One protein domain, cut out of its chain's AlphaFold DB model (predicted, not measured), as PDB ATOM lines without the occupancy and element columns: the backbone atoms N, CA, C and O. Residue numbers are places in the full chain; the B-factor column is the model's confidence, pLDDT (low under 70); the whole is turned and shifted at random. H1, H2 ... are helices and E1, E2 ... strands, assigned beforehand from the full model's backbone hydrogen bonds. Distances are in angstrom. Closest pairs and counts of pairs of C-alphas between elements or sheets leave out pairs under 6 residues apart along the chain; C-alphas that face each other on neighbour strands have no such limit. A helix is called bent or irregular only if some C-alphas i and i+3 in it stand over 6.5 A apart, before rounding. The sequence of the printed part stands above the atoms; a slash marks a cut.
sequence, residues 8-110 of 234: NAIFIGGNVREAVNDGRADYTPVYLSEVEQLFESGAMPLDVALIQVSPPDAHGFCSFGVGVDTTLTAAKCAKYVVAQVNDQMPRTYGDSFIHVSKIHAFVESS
ATOM      1  N   ASN A   8     -26.289  42.584  32.303       95.56
ATOM      2  CA  ASN A   8     -27.106  43.333  33.252       95.56
ATOM      3  C   ASN A   8     -26.242  43.676  34.472       95.56
ATOM      4  O   ASN A   8     -25.963  42.808  35.299       95.56
ATOM      5  N   ALA A   9     -25.766  44.917  34.544       95.94
ATOM      6  CA  ALA A   9     -24.900  45.373  35.621       95.94
ATOM      7  C   ALA A   9     -25.722  45.704  36.872       95.94
ATOM      8  O   ALA A   9     -26.659  46.495  36.807       95.94
ATOM      9  N   ILE A  10     -25.306  45.182  38.023       95.31
ATOM     10  CA  ILE A  10     -25.732  45.657  39.356       95.31
ATOM     11  C   ILE A  10     -24.741  46.675  39.950       95.31
ATOM     12  O   ILE A  10     -25.024  47.326  40.947       95.31
ATOM     13  N   PHE A  11     -23.581  46.844  39.306       94.81
ATOM     14  CA  PHE A  11     -22.587  47.874  39.595       94.81
ATOM     15  C   PHE A  11     -21.852  48.258  38.302       94.81
ATOM     16  O   PHE A  11     -21.404  47.385  37.556       94.81
ATOM     17  N   ILE A  12     -21.709  49.557  38.014       95.50
ATOM     18  CA  ILE A  12     -21.078  50.041  36.773       95.50
ATOM     19  C   ILE A  12     -19.617  50.435  37.026       95.50
ATOM     20  O   ILE A  12     -19.318  51.535  37.503       95.50
ATOM     21  N   GLY A  13     -18.701  49.555  36.623       92.50
ATOM     22  CA  GLY A  13     -17.262  49.814  36.549       92.50
ATOM     23  C   GLY A  13     -16.795  50.302  35.172       92.50
ATOM     24  O   GLY A  13     -17.568  50.402  34.216       92.50
ATOM     25  N   GLY A  14     -15.494  50.596  35.049       91.81
ATOM     26  CA  GLY A  14     -14.877  50.990  33.771       91.81
ATOM     27  C   GLY A  14     -14.996  49.923  32.673       91.81
ATOM     28  O   GLY A  14     -15.048  50.256  31.498       91.81
ATOM     29  N   ASN A  15     -15.134  48.657  33.063       87.81
ATOM     30  CA  ASN A  15     -15.330  47.505  32.183       87.81
ATOM     31  C   ASN A  15     -16.672  47.500  31.424       87.81
ATOM     32  O   ASN A  15     -16.776  46.812  30.412       87.81
ATOM     33  N   VAL A  16     -17.697  48.216  31.905       93.81
ATOM     34  CA  VAL A  16     -19.059  48.141  31.338       93.81
ATOM     35  C   VAL A  16     -19.737  49.494  31.111       93.81
ATOM     36  O   VAL A  16     -20.733  49.569  30.397       93.81
ATOM     37  N   ARG A  17     -19.174  50.585  31.648       96.19
ATOM     38  CA  ARG A  17     -19.745  51.940  31.560       96.19
ATOM     39  C   ARG A  17     -20.091  52.375  30.136       96.19
ATOM     40  O   ARG A  17     -21.191  52.864  29.908       96.19
ATOM     41  N   GLU A  18     -19.177  52.180  29.189       96.44
ATOM     42  CA  GLU A  18     -19.410  52.528  27.782       96.44
ATOM     43  C   GLU A  18     -20.550  51.696  27.180       96.44
ATOM     44  O   GLU A  18     -21.444  52.236  26.544       96.44
ATOM     45  N   ALA A  19     -20.594  50.391  27.468       94.88
ATOM     46  CA  ALA A  19     -21.649  49.518  26.962       94.88
ATOM     47  C   ALA A  19     -23.044  49.900  27.483       94.88
ATOM     48  O   ALA A  19     -24.012  49.785  26.734       94.88
ATOM     49  N   VAL A  20     -23.153  50.359  28.734       96.00
ATOM     50  CA  VAL A  20     -24.418  50.882  29.279       96.00
ATOM     51  C   VAL A  20     -24.798  52.190  28.584       96.00
ATOM     52  O   VAL A  20     -25.932  52.323  28.131       96.00
ATOM     53  N   ASN A  21     -23.854  53.126  28.442       96.19
ATOM     54  CA  ASN A  21     -24.101  54.415  27.784       96.19
ATOM     55  C   ASN A  21     -24.532  54.256  26.314       96.19
ATOM     56  O   ASN A  21     -25.364  55.024  25.836       96.19
ATOM     57  N   ASP A  22     -24.016  53.235  25.631       95.38
ATOM     58  CA  ASP A  22     -24.355  52.905  24.243       95.38
ATOM     59  C   ASP A  22     -25.640  52.059  24.102       95.38
ATOM     60  O   ASP A  22     -26.019  51.693  22.990       95.38
ATOM     61  N   GLY A  23     -26.294  51.666  25.202       94.19
ATOM     62  CA  GLY A  23     -27.484  50.796  25.191       94.19
ATOM     63  C   GLY A  23     -27.209  49.309  24.904       94.19
ATOM     64  O   GLY A  23     -28.140  48.503  24.773       94.19
ATOM     65  N   ARG A  24     -25.936  48.902  24.847       94.75
ATOM     66  CA  ARG A  24     -25.485  47.514  24.624       94.75
ATOM     67  C   ARG A  24     -25.528  46.651  25.897       94.75
ATOM     68  O   ARG A  24     -25.479  45.425  25.797       94.75
ATOM     69  N   ALA A  25     -25.644  47.272  27.069       96.12
ATOM     70  CA  ALA A  25     -25.814  46.638  28.377       96.12
ATOM     71  C   ALA A  25     -26.957  47.303  29.165       96.12
ATOM     72  O   ALA A  25     -27.321  48.444  28.883       96.12
ATOM     73  N   ASP A  26     -27.502  46.588  30.147       96.19
ATOM     74  CA  ASP A  26     -28.511  47.082  31.086       96.19
ATOM     75  C   ASP A  26     -27.876  47.430  32.437       96.19
ATOM     76  O   ASP A  26     -26.807  46.923  32.793       96.19
ATOM     77  N   TYR A  27     -28.563  48.273  33.206       96.94
ATOM     78  CA  TYR A  27     -28.226  48.572  34.593       96.94
ATOM     79  C   TYR A  27     -29.455  48.372  35.478       96.94
ATOM     80  O   TYR A  27     -30.493  48.995  35.253       96.94
ATOM     81  N   THR A  28     -29.318  47.523  36.495       96.50
ATOM     82  CA  THR A  28     -30.320  47.325  37.542       96.50
ATOM     83  C   THR A  28     -29.871  48.086  38.793       96.50
ATOM     84  O   THR A  28     -28.952  47.630  39.472       96.50
ATOM     85  N   PRO A  29     -30.477  49.244  39.115       95.81
ATOM     86  CA  PRO A  29     -30.148  49.979  40.331       95.81
ATOM     87  C   PRO A  29     -30.652  49.221  41.563       95.81
ATOM     88  O   PRO A  29     -31.844  48.945  41.679       95.81
ATOM     89  N   VAL A  30     -29.746  48.906  42.484       95.50
ATOM     90  CA  VAL A  30     -30.037  48.167  43.719       95.50
ATOM     91  C   VAL A  30     -28.972  48.484  44.771       95.50
ATOM     92  O   VAL A  30     -27.820  48.756  44.421       95.50
ATOM     93  N   TYR A  31     -29.332  48.477  46.057       94.06
ATOM     94  CA  TYR A  31     -28.332  48.543  47.124       94.06
ATOM     95  C   TYR A  31     -27.556  47.228  47.201       94.06
ATOM     96  O   TYR A  31     -28.132  46.154  47.053       94.06
ATOM     97  N   LEU A  32     -26.252  47.284  47.486       92.06
ATOM     98  CA  LEU A  32     -25.424  46.074  47.505       92.06
ATOM     99  C   LEU A  32     -25.944  45.015  48.496       92.06
ATOM    100  O   LEU A  32     -25.935  43.828  48.183       92.06
ATOM    101  N   SER A  33     -26.468  45.451  49.645       91.12
ATOM    102  CA  SER A  33     -27.084  44.590  50.663       91.12
ATOM    103  C   SER A  33     -28.389  43.915  50.217       91.12
ATOM    104  O   SER A  33     -28.835  42.978  50.865       91.12
ATOM    105  N   GLU A  34     -29.025  44.398  49.147       94.38
ATOM    106  CA  GLU A  34     -30.313  43.902  48.638       94.38
ATOM    107  C   GLU A  34     -30.162  43.027  47.387       94.38
ATOM    108  O   GLU A  34     -31.111  42.351  46.992       94.38
ATOM    109  N   VAL A  35     -28.975  42.995  46.766       96.06
ATOM    110  CA  VAL A  35     -28.708  42.171  45.573       96.06
ATOM    111  C   VAL A  35     -29.077  40.712  45.826       96.06
ATOM    112  O   VAL A  35     -29.724  40.065  45.009       96.06
ATOM    113  N   GLU A  36     -28.685  40.199  46.984       96.06
ATOM    114  CA  GLU A  36     -28.871  38.800  47.351       96.06
ATOM    115  C   GLU A  36     -30.352  38.443  47.513       96.06
ATOM    116  O   GLU A  36     -30.779  37.372  47.080       96.06
ATOM    117  N   GLN A  37     -31.172  39.384  47.993       96.12
ATOM    118  CA  GLN A  37     -32.621  39.215  48.064       96.12
ATOM    119  C   GLN A  37     -33.252  39.081  46.670       96.12
ATOM    120  O   GLN A  37     -34.248  38.367  46.509       96.12
ATOM    121  N   LEU A  38     -32.685  39.720  45.638       97.06
ATOM    122  CA  LEU A  38     -33.153  39.534  44.261       97.06
ATOM    123  C   LEU A  38     -32.937  38.092  43.785       97.06
ATOM    124  O   LEU A  38     -33.801  37.552  43.089       97.06
ATOM    125  N   PHE A  39     -31.830  37.457  44.181       97.81
ATOM    126  CA  PHE A  39     -31.556  36.054  43.856       97.81
ATOM    127  C   PHE A  39     -32.496  35.115  44.617       97.81
ATOM    128  O   PHE A  39     -33.124  34.246  44.015       97.81
ATOM    129  N   GLU A  40     -32.635  35.318  45.928       97.62
ATOM    130  CA  GLU A  40     -33.430  34.450  46.806       97.62
ATOM    131  C   GLU A  40     -34.933  34.521  46.517       97.62
ATOM    132  O   GLU A  40     -35.618  33.499  46.525       97.62
ATOM    133  N   SER A  41     -35.453  35.715  46.217       97.56
ATOM    134  CA  SER A  41     -36.865  35.909  45.852       97.56
ATOM    135  C   SER A  41     -37.204  35.416  44.443       97.56
ATOM    136  O   SER A  41     -38.381  35.300  44.098       97.56
ATOM    137  N   GLY A  42     -36.193  35.151  43.610       96.44
ATOM    138  CA  GLY A  42     -36.364  34.841  42.193       96.44
ATOM    139  C   GLY A  42     -36.721  36.053  41.326       96.44
ATOM    140  O   GLY A  42     -37.029  35.870  40.150       96.44
ATOM    141  N   ALA A  43     -36.661  37.278  41.864       97.12
ATOM    142  CA  ALA A  43     -36.801  38.508  41.079       97.12
ATOM    143  C   ALA A  43     -35.666  38.661  40.047       97.12
ATOM    144  O   ALA A  43     -35.870  39.228  38.975       97.12
ATOM    145  N   MET A  44     -34.490  38.107  40.353       97.25
ATOM    146  CA  MET A  44     -33.368  37.934  39.435       97.25
ATOM    147  C   MET A  44     -32.941  36.455  39.438       97.25
ATOM    148  O   MET A  44     -32.041  36.071  40.185       97.25
ATOM    149  N   PRO A  45     -33.609  35.592  38.649       97.50
ATOM    150  CA  PRO A  45     -33.331  34.162  38.652       97.50
ATOM    151  C   PRO A  45     -31.966  33.859  38.028       97.50
ATOM    152  O   PRO A  45     -31.591  34.437  37.007       97.50
ATOM    153  N   LEU A  46     -31.245  32.906  38.621       98.31
ATOM    154  CA  LEU A  46     -29.922  32.485  38.168       98.31
ATOM    155  C   LEU A  46     -29.989  31.064  37.599       98.31
ATOM    156  O   LEU A  46     -30.253  30.096  38.311       98.31
ATOM    157  N   ASP A  47     -29.735  30.917  36.301       98.69
ATOM    158  CA  ASP A  47     -29.622  29.588  35.692       98.69
ATOM    159  C   ASP A  47     -28.238  28.977  35.939       98.69
ATOM    160  O   ASP A  47     -28.132  27.796  36.268       98.69
ATOM    161  N   VAL A  48     -27.178  29.782  35.821       98.69
ATOM    162  CA  VAL A  48     -25.788  29.338  35.979       98.69
ATOM    163  C   VAL A  48     -24.994  30.348  36.806       98.69
ATOM    164  O   VAL A  48     -24.976  31.531  36.473       98.69
ATOM    165  N   ALA A  49     -24.288  29.873  37.834       98.62
ATOM    166  CA  ALA A  49     -23.258  30.629  38.542       98.62
ATOM    167  C   ALA A  49     -21.864  30.145  38.117       98.62
ATOM    168  O   ALA A  49     -21.557  28.952  38.203       98.62
ATOM    169  N   LEU A  50     -21.025  31.078  37.663       98.56
ATOM    170  CA  LEU A  50     -19.606  30.846  37.396       98.56
ATOM    171  C   LEU A  50     -18.810  31.405  38.572       98.56
ATOM    172  O   LEU A  50     -18.823  32.614  38.795       98.56
ATOM    173  N   ILE A  51     -18.138  30.535  39.317       98.62
ATOM    174  CA  ILE A  51     -17.395  30.908  40.527       98.62
ATOM    175  C   ILE A  51     -15.930  30.494  40.405       98.62
ATOM    176  O   ILE A  51     -15.596  29.581  39.648       98.62
ATOM    177  N   GLN A  52     -15.054  31.137  41.170       98.69
ATOM    178  CA  GLN A  52     -13.672  30.699  41.353       98.69
ATOM    179  C   GLN A  52     -13.468  30.329  42.823       98.69
ATOM    180  O   GLN A  52     -13.926  31.050  43.702       98.69
ATOM    181  N   VAL A  53     -12.825  29.192  43.086       98.81
ATOM    182  CA  VAL A  53     -12.655  28.649  44.442       98.81
ATOM    183  C   VAL A  53     -11.270  28.030  44.629       98.81
ATOM    184  O   VAL A  53     -10.609  27.684  43.649       98.81
ATOM    185  N   SER A  54     -10.842  27.849  45.879       98.81
ATOM    186  CA  SER A  54      -9.674  27.030  46.226       98.81
ATOM    187  C   SER A  54      -9.921  25.542  45.927       98.81
ATOM    188  O   SER A  54     -11.077  25.118  45.813       98.81
ATOM    189  N   PRO A  55      -8.870  24.704  45.879       98.75
ATOM    190  CA  PRO A  55      -9.025  23.256  45.938       98.75
ATOM    191  C   PRO A  55      -9.820  22.820  47.180       98.75
ATOM    192  O   PRO A  55      -9.772  23.513  48.207       98.75
ATOM    193  N   PRO A  56     -10.553  21.695  47.104       98.62
ATOM    194  CA  PRO A  56     -11.255  21.159  48.257       98.62
ATOM    195  C   PRO A  56     -10.265  20.669  49.315       98.62
ATOM    196  O   PRO A  56      -9.228  20.084  48.999       98.62
ATOM    197  N   ASP A  57     -10.609  20.867  50.582       98.38
ATOM    198  CA  ASP A  57      -9.898  20.243  51.695       98.38
ATOM    199  C   ASP A  57     -10.234  18.744  51.841       98.38
ATOM    200  O   ASP A  57     -11.017  18.165  51.082       98.38
ATOM    201  N   ALA A  58      -9.658  18.102  52.863       98.38
ATOM    202  CA  ALA A  58      -9.886  16.686  53.168       98.38
ATOM    203  C   ALA A  58     -11.354  16.337  53.490       98.38
ATOM    204  O   ALA A  58     -11.715  15.160  53.517       98.38
ATOM    205  N   HIS A  59     -12.199  17.338  53.739       98.56
ATOM    206  CA  HIS A  59     -13.623  17.195  54.018       98.56
ATOM    207  C   HIS A  59     -14.498  17.581  52.818       98.56
ATOM    208  O   HIS A  59     -15.720  17.605  52.944       98.56
ATOM    209  N   GLY A  60     -13.895  17.860  51.658       98.56
ATOM    210  CA  GLY A  60     -14.611  18.192  50.431       98.56
ATOM    211  C   GLY A  60     -15.089  19.641  50.362       98.56
ATOM    212  O   GLY A  60     -15.971  19.930  49.553       98.56
ATOM    213  N   PHE A  61     -14.560  20.553  51.182       98.81
ATOM    214  CA  PHE A  61     -14.918  21.972  51.132       98.81
ATOM    215  C   PHE A  61     -13.886  22.791  50.363       98.81
ATOM    216  O   PHE A  61     -12.721  22.871  50.756       98.81
ATOM    217  N   CYS A  62     -14.341  23.447  49.299       98.81
ATOM    218  CA  CYS A  62     -13.615  24.531  48.646       98.81
ATOM    219  C   CYS A  62     -13.881  25.855  49.382       98.81
ATOM    220  O   CYS A  62     -14.899  25.985  50.069       98.81
ATOM    221  N   SER A  63     -13.008  26.849  49.203       98.75
ATOM    222  CA  SER A  63     -13.212  28.221  49.685       98.75
ATOM    223  C   SER A  63     -13.457  29.200  48.535       98.75
ATOM    224  O   SER A  63     -12.789  29.099  47.511       98.75
ATOM    225  N   PHE A  64     -14.365  30.165  48.703       98.62
ATOM    226  CA  PHE A  64     -14.538  31.309  47.792       98.62
ATOM    227  C   PHE A  64     -13.345  32.284  47.828       98.62
ATOM    228  O   PHE A  64     -13.191  33.118  46.938       98.62
ATOM    229  N   GLY A  65     -12.471  32.155  48.830       98.19
ATOM    230  CA  GLY A  65     -11.215  32.880  48.934       98.19
ATOM    231  C   GLY A  65     -11.393  34.384  49.053       98.19
ATOM    232  O   GLY A  65     -11.906  34.869  50.060       98.19
ATOM    233  N   VAL A  66     -10.927  35.132  48.055       97.62
ATOM    234  CA  VAL A  66     -10.843  36.599  48.134       97.62
ATOM    235  C   VAL A  66     -12.197  37.311  48.162       97.62
ATOM    236  O   VAL A  66     -12.222  38.494  48.490       97.62
ATOM    237  N   GLY A  67     -13.314  36.640  47.860       96.25
ATOM    238  CA  GLY A  67     -14.637  37.265  47.896       96.25
ATOM    239  C   GLY A  67     -15.778  36.282  48.115       96.25
ATOM    240  O   GLY A  67     -15.956  35.343  47.344       96.25
ATOM    241  N   VAL A  68     -16.550  36.507  49.180       96.38
ATOM    242  CA  VAL A  68     -17.846  35.847  49.413       96.38
ATOM    243  C   VAL A  68     -18.959  36.692  48.814       96.38
ATOM    244  O   VAL A  68     -19.819  36.144  48.125       96.38
ATOM    245  N   ASP A  69     -18.908  38.003  49.083       92.06
ATOM    246  CA  ASP A  69     -19.750  39.053  48.507       92.06
ATOM    247  C   ASP A  69     -21.204  38.616  48.246       92.06
ATOM    248  O   ASP A  69     -21.955  38.356  49.179       92.06
ATOM    249  N   THR A  70     -21.619  38.529  46.988       95.75
ATOM    250  CA  THR A  70     -22.894  37.931  46.575       95.75
ATOM    251  C   THR A  70     -22.708  36.525  46.000       95.75
ATOM    252  O   THR A  70     -23.685  35.818  45.749       95.75
ATOM    253  N   THR A  71     -21.457  36.099  45.796       97.38
ATOM    254  CA  THR A  71     -21.055  34.843  45.159       97.38
ATOM    255  C   THR A  71     -21.588  33.618  45.896       97.38
ATOM    256  O   THR A  71     -22.091  32.696  45.247       97.38
ATOM    257  N   LEU A  72     -21.553  33.599  47.236       97.38
ATOM    258  CA  LEU A  72     -22.129  32.490  48.011       97.38
ATOM    259  C   LEU A  72     -23.625  32.331  47.726       97.38
ATOM    260  O   LEU A  72     -24.097  31.220  47.468       97.38
ATOM    261  N   THR A  73     -24.373  33.430  47.788       97.69
ATOM    262  CA  THR A  73     -25.825  33.418  47.583       97.69
ATOM    263  C   THR A  73     -26.163  33.090  46.133       97.69
ATOM    264  O   THR A  73     -27.013  32.238  45.879       97.69
ATOM    265  N   ALA A  74     -25.414  33.634  45.172       98.19
ATOM    266  CA  ALA A  74     -25.542  33.281  43.763       98.19
ATOM    267  C   ALA A  74     -25.328  31.776  43.522       98.19
ATOM    268  O   ALA A  74     -26.134  31.139  42.845       98.19
ATOM    269  N   ALA A  75     -24.292  31.176  44.123       98.38
ATOM    270  CA  ALA A  75     -24.021  29.744  44.010       98.38
ATOM    271  C   ALA A  75     -25.111  28.873  44.661       98.38
ATOM    272  O   ALA A  75     -25.379  27.773  44.183       98.38
ATOM    273  N   LYS A  76     -25.757  29.349  45.735       97.94
ATOM    274  CA  LYS A  76     -26.886  28.655  46.379       97.94
ATOM    275  C   LYS A  76     -28.170  28.718  45.549       97.94
ATOM    276  O   LYS A  76     -28.910  27.736  45.526       97.94
ATOM    277  N   CYS A  77     -28.446  29.856  44.915       98.44
ATOM    278  CA  CYS A  77     -29.682  30.098  44.166       98.44
ATOM    279  C   CYS A  77     -29.622  29.608  42.713       98.44
ATOM    280  O   CYS A  77     -30.669  29.364  42.111       98.44
ATOM    281  N   ALA A  78     -28.426  29.470  42.133       98.69
ATOM    282  CA  ALA A  78     -28.275  29.039  40.751       98.69
ATOM    283  C   ALA A  78     -28.685  27.575  40.538       98.69
ATOM    284  O   ALA A  78     -28.366  26.694  41.335       98.69
ATOM    285  N   LYS A  79     -29.332  27.291  39.401       98.62
ATOM    286  CA  LYS A  79     -29.685  25.912  39.011       98.62
ATOM    287  C   LYS A  79     -28.455  25.059  38.698       98.62
ATOM    288  O   LYS A  79     -28.505  23.843  38.855       98.62
ATOM    289  N   TYR A  80     -27.376  25.685  38.228       98.81
ATOM    290  CA  TYR A  80     -26.124  25.026  37.881       98.81
ATOM    291  C   TYR A  80     -24.928  25.861  38.345       98.81
ATOM    292  O   TYR A  80     -24.913  27.082  38.205       98.81
ATOM    293  N   VAL A  81     -23.898  25.204  38.874       98.88
ATOM    294  CA  VAL A  81     -22.703  25.862  39.427       98.88
ATOM    295  C   VAL A  81     -21.471  25.290  38.747       98.88
ATOM    296  O   VAL A  81     -21.204  24.091  38.859       98.88
ATOM    297  N   VAL A  82     -20.720  26.148  38.062       98.88
ATOM    298  CA  VAL A  82     -19.427  25.814  37.460       98.88
ATOM    299  C   VAL A  82     -18.340  26.502  38.270       98.88
ATOM    300  O   VAL A  82     -18.314  27.730  38.358       98.88
ATOM    301  N   ALA A  83     -17.442  25.716  38.854       98.81
ATOM    302  CA  ALA A  83     -16.351  26.227  39.666       98.81
ATOM    303  C   ALA A  83     -15.018  26.108  38.923       98.81
ATOM    304  O   ALA A  83     -14.581  25.007  38.581       98.81
ATOM    305  N   GLN A  84     -14.343  27.237  38.719       98.75
ATOM    306  CA  GLN A  84     -12.921  27.237  38.416       98.75
ATOM    307  C   GLN A  84     -12.147  27.000  39.717       98.75
ATOM    308  O   GLN A  84     -12.098  27.873  40.582       98.75
ATOM    309  N   VAL A  85     -11.538  25.826  39.855       98.88
ATOM    310  CA  VAL A  85     -10.711  25.468  41.009       98.88
ATOM    311  C   VAL A  85      -9.303  25.986  40.757       98.88
ATOM    312  O   VAL A  85      -8.605  25.461  39.894       98.88
ATOM    313  N   ASN A  86      -8.907  27.043  41.463       98.81
ATOM    314  CA  ASN A  86      -7.603  27.678  41.320       98.81
ATOM    315  C   ASN A  86      -6.741  27.399  42.554       98.81
ATOM    316  O   ASN A  86      -7.076  27.857  43.645       98.81
ATOM    317  N   ASP A  87      -5.623  26.694  42.389       98.56
ATOM    318  CA  ASP A  87      -4.704  26.365  43.492       98.56
ATOM    319  C   ASP A  87      -3.983  27.583  44.105       98.56
ATOM    320  O   ASP A  87      -3.399  27.468  45.178       98.56
ATOM    321  N   GLN A  88      -4.082  28.753  43.466       98.56
ATOM    322  CA  GLN A  88      -3.592  30.040  43.978       98.56
ATOM    323  C   GLN A  88      -4.679  30.883  44.673       98.56
ATOM    324  O   GLN A  88      -4.412  32.020  45.057       98.56
ATOM    325  N   MET A  89      -5.913  30.378  44.804       98.69
ATOM    326  CA  MET A  89      -6.969  31.047  45.571       98.69
ATOM    327  C   MET A  89      -6.754  30.799  47.074       98.69
ATOM    328  O   MET A  89      -6.727  29.629  47.470       98.69
ATOM    329  N   PRO A  90      -6.642  31.844  47.921       98.50
ATOM    330  CA  PRO A  90      -6.491  31.662  49.358       98.50
ATOM    331  C   PRO A  90      -7.729  30.997  49.959       98.50
ATOM    332  O   PRO A  90      -8.846  31.120  49.455       98.50
ATOM    333  N   ARG A  91      -7.535  30.308  51.077       98.62
ATOM    334  CA  ARG A  91      -8.584  29.672  51.858       98.62
ATOM    335  C   ARG A  91      -8.940  30.564  53.047       98.62
ATOM    336  O   ARG A  91      -8.315  30.507  54.102       98.62
ATOM    337  N   THR A  92      -9.970  31.384  52.880       98.38
ATOM    338  CA  THR A  92     -10.428  32.352  53.888       98.38
ATOM    339  C   THR A  92     -11.482  31.751  54.824       98.38
ATOM    340  O   THR A  92     -12.140  30.762  54.491       98.38
ATOM    341  N   TYR A  93     -11.620  32.312  56.032       98.38
ATOM    342  CA  TYR A  93     -12.625  31.898  57.022       98.38
ATOM    343  C   TYR A  93     -13.904  32.743  56.944       98.38
ATOM    344  O   TYR A  93     -13.952  33.754  56.253       98.38
ATOM    345  N   GLY A  94     -14.942  32.337  57.680       97.25
ATOM    346  CA  GLY A  94     -16.285  32.926  57.636       97.25
ATOM    347  C   GLY A  94     -17.243  32.053  56.823       97.25
ATOM    348  O   GLY A  94     -17.063  30.836  56.759       97.25
ATOM    349  N   ASP A  95     -18.218  32.662  56.152       97.38
ATOM    350  CA  ASP A  95     -19.154  31.988  55.237       97.38
ATOM    351  C   ASP A  95     -18.515  31.730  53.861       97.38
ATOM    352  O   ASP A  95     -19.107  31.924  52.803       97.38
ATOM    353  N   SER A  96     -17.263  31.282  53.889       97.50
ATOM    354  CA  SER A  96     -16.397  31.183  52.719       97.50
ATOM    355  C   SER A  96     -16.375  29.805  52.088       97.50
ATOM    356  O   SER A  96     -15.619  29.611  51.147       97.50
ATOM    357  N   PHE A  97     -17.151  28.835  52.573       98.44
ATOM    358  CA  PHE A  97     -17.019  27.442  52.140       98.44
ATOM    359  C   PHE A  97     -18.192  26.945  51.305       98.44
ATOM    360  O   PHE A  97     -19.359  27.188  51.614       98.44
ATOM    361  N   ILE A  98     -17.866  26.149  50.287       98.62
ATOM    362  CA  ILE A  98     -18.818  25.399  49.470       98.62
ATOM    363  C   ILE A  98     -18.336  23.953  49.336       98.62
ATOM    364  O   ILE A  98     -17.197  23.687  48.960       98.62
ATOM    365  N   HIS A  99     -19.204  22.998  49.676       98.75
ATOM    366  CA  HIS A  99     -18.886  21.578  49.539       98.75
ATOM    367  C   HIS A  99     -18.966  21.152  48.068       98.75
ATOM    368  O   HIS A  99     -19.879  21.573  47.354       98.75
ATOM    369  N   VAL A 100     -18.088  20.248  47.627       98.62
ATOM    370  CA  VAL A 100     -18.040  19.748  46.239       98.62
ATOM    371  C   VAL A 100     -19.375  19.192  45.736       98.62
ATOM    372  O   VAL A 100     -19.680  19.303  44.556       98.62
ATOM    373  N   SER A 101     -20.229  18.668  46.624       98.62
ATOM    374  CA  SER A 101     -21.575  18.182  46.262       98.62
ATOM    375  C   SER A 101     -22.568  19.281  45.860       98.62
ATOM    376  O   SER A 101     -23.673  18.968  45.422       98.62
ATOM    377  N   LYS A 102     -22.212  20.556  46.042       98.62
ATOM    378  CA  LYS A 102     -22.989  21.723  45.599       98.62
ATOM    379  C   LYS A 102     -22.490  22.292  44.267       98.62
ATOM    380  O   LYS A 102     -23.089  23.228  43.749       98.62
ATOM    381  N   ILE A 103     -21.416  21.732  43.712       98.81
ATOM    382  CA  ILE A 103     -20.812  22.161  42.451       98.81
ATOM    383  C   ILE A 103     -21.132  21.118  41.382       98.81
ATOM    384  O   ILE A 103     -21.013  19.917  41.611       98.81
ATOM    385  N   HIS A 104     -21.550  21.584  40.208       98.88
ATOM    386  CA  HIS A 104     -22.005  20.710  39.131       98.88
ATOM    387  C   HIS A 104     -20.903  20.401  38.113       98.88
ATOM    388  O   HIS A 104     -20.892  19.318  37.530       98.88
ATOM    389  N   ALA A 105     -19.974  21.335  37.903       98.81
ATOM    390  CA  ALA A 105     -18.818  21.148  37.035       98.81
ATOM    391  C   ALA A 105     -17.583  21.848  37.609       98.81
ATOM    392  O   ALA A 105     -17.685  22.940  38.170       98.81
ATOM    393  N   PHE A 106     -16.420  21.228  37.423       98.69
ATOM    394  CA  PHE A 106     -15.132  21.736  37.883       98.69
ATOM    395  C   PHE A 106     -14.216  22.006  36.691       98.69
ATOM    396  O   PHE A 106     -14.168  21.219  35.745       98.69
ATOM    397  N   VAL A 107     -13.475  23.108  36.756       98.56
ATOM    398  CA  VAL A 107     -12.420  23.459  35.803       98.56
ATOM    399  C   VAL A 107     -11.163  23.787  36.595       98.56
ATOM    400  O   VAL A 107     -11.109  24.806  37.276       98.56
ATOM    401  N   GLU A 108     -10.157  22.926  36.526       98.56
ATOM    402  CA  GLU A 108      -8.890  23.149  37.226       98.56
ATOM    403  C   GLU A 108      -8.082  24.284  36.581       98.56
ATOM    404  O   GLU A 108      -8.125  24.520  35.370       98.56
ATOM    405  N   SER A 109      -7.355  25.020  37.414       98.38
ATOM    406  CA  SER A 109      -6.568  26.191  37.054       98.38
ATOM    407  C   SER A 109      -5.398  26.335  38.022       98.38
ATOM    408  O   SER A 109      -5.537  26.075  39.212       98.38
ATOM    409  N   SER A 110      -4.280  26.847  37.517       98.44
ATOM    410  CA  SER A 110      -3.222  27.421  38.346       98.44
ATOM    411  C   SER A 110      -2.774  28.725  37.712       98.44
ATOM    412  O   SER A 110      -2.011  28.740  36.742       98.44
TER     413      SER A 110
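AT A GLANCE: This is residues 8 to 110 of the 234 residues of an uncharacterized protein of Acidobacteria bacterium (UniProt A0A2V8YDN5). A small body is built on a wall of three side-by-side strands, E1, E3 and E5, with helix H3 over one face at E1, the short strand pair E2 and E4 over that same face, and H2 beside H3; the other face is bare. From this body the first printed stretch, with the little helix H1, reaches away as an arm and makes much of the length. The printed part has 103 residues, with three named helices and five named strands in the order H1 H2 E1 E2 H3 E3 E4 E5; the larger sheet is parallel in the order E1 E3 E5, the smaller one, E2 and E4, antiparallel. The class is mixed, helices and strands, with under half of the residues in named elements. The whole is only just compact, close to loose, with a radius of gyration of the C-alphas of 15.0 A, and is elongated, spanning 47 by 30 by 23 A.

HOW THE PARTS SIT: Start at residues 8 to 9, which pair in parallel with residues 26 to 27. Between them find H1, residues 17 to 21, apart from each other named element. H2, residues 32 to 40, touches H3, residues 71 to 77, closest at the C-alphas of Glu 36 and Thr 73, 6.2 A; they run the same way at a shallow tilt of 23 degrees. E1, residues 48 to 53, is parallel to E3, residues 80 to 86, at 21 degrees, with N 51 and O 82 within hydrogen-bond range at 3.0 A. H3 is on this sheet, over E1, at a height of 8.1 A, slantwise at 34 degrees on the local plane; the closest C-alphas are those of Ala 49 and Ala 75, 5.6 A. E2, residues 61 to 63, is antiparallel to E4, residues 97 to 99, with N 62 and O 98 at 2.9 A. The closest C-alphas of E1 and E2 are those of Val 53 and Ser 63, 5.3 A. E5, residues 105 to 109, an edge strand, is parallel to the inner strand E3, with N 85 and O 107 at 2.8 A. In H1 and H3 every O i to N i+4 pair is within hydrogen-bond range; in H2, 3 of 5 are.

IN THESE COORDINATES: Find C-alpha 17 at (-19.745, 51.940, 31.560), where H1 begins. H2 runs 14.1 A and is irregular, but only just: C-alphas 33 and 36 are 6.9 A apart. E1 measures 15.6 A, H3 9.9 A and E3 19.0 A. E5 runs 13.2 A to C-alpha 109 at (-6.568, 26.191, 37.054).

THE WHOLE: The two C-alphas farthest apart are those of Asp 22 and Ala 58, 48.6 A. The printed part has no cut and no long link. Its mean pLDDT is 97.2, and no printed residue is under 70.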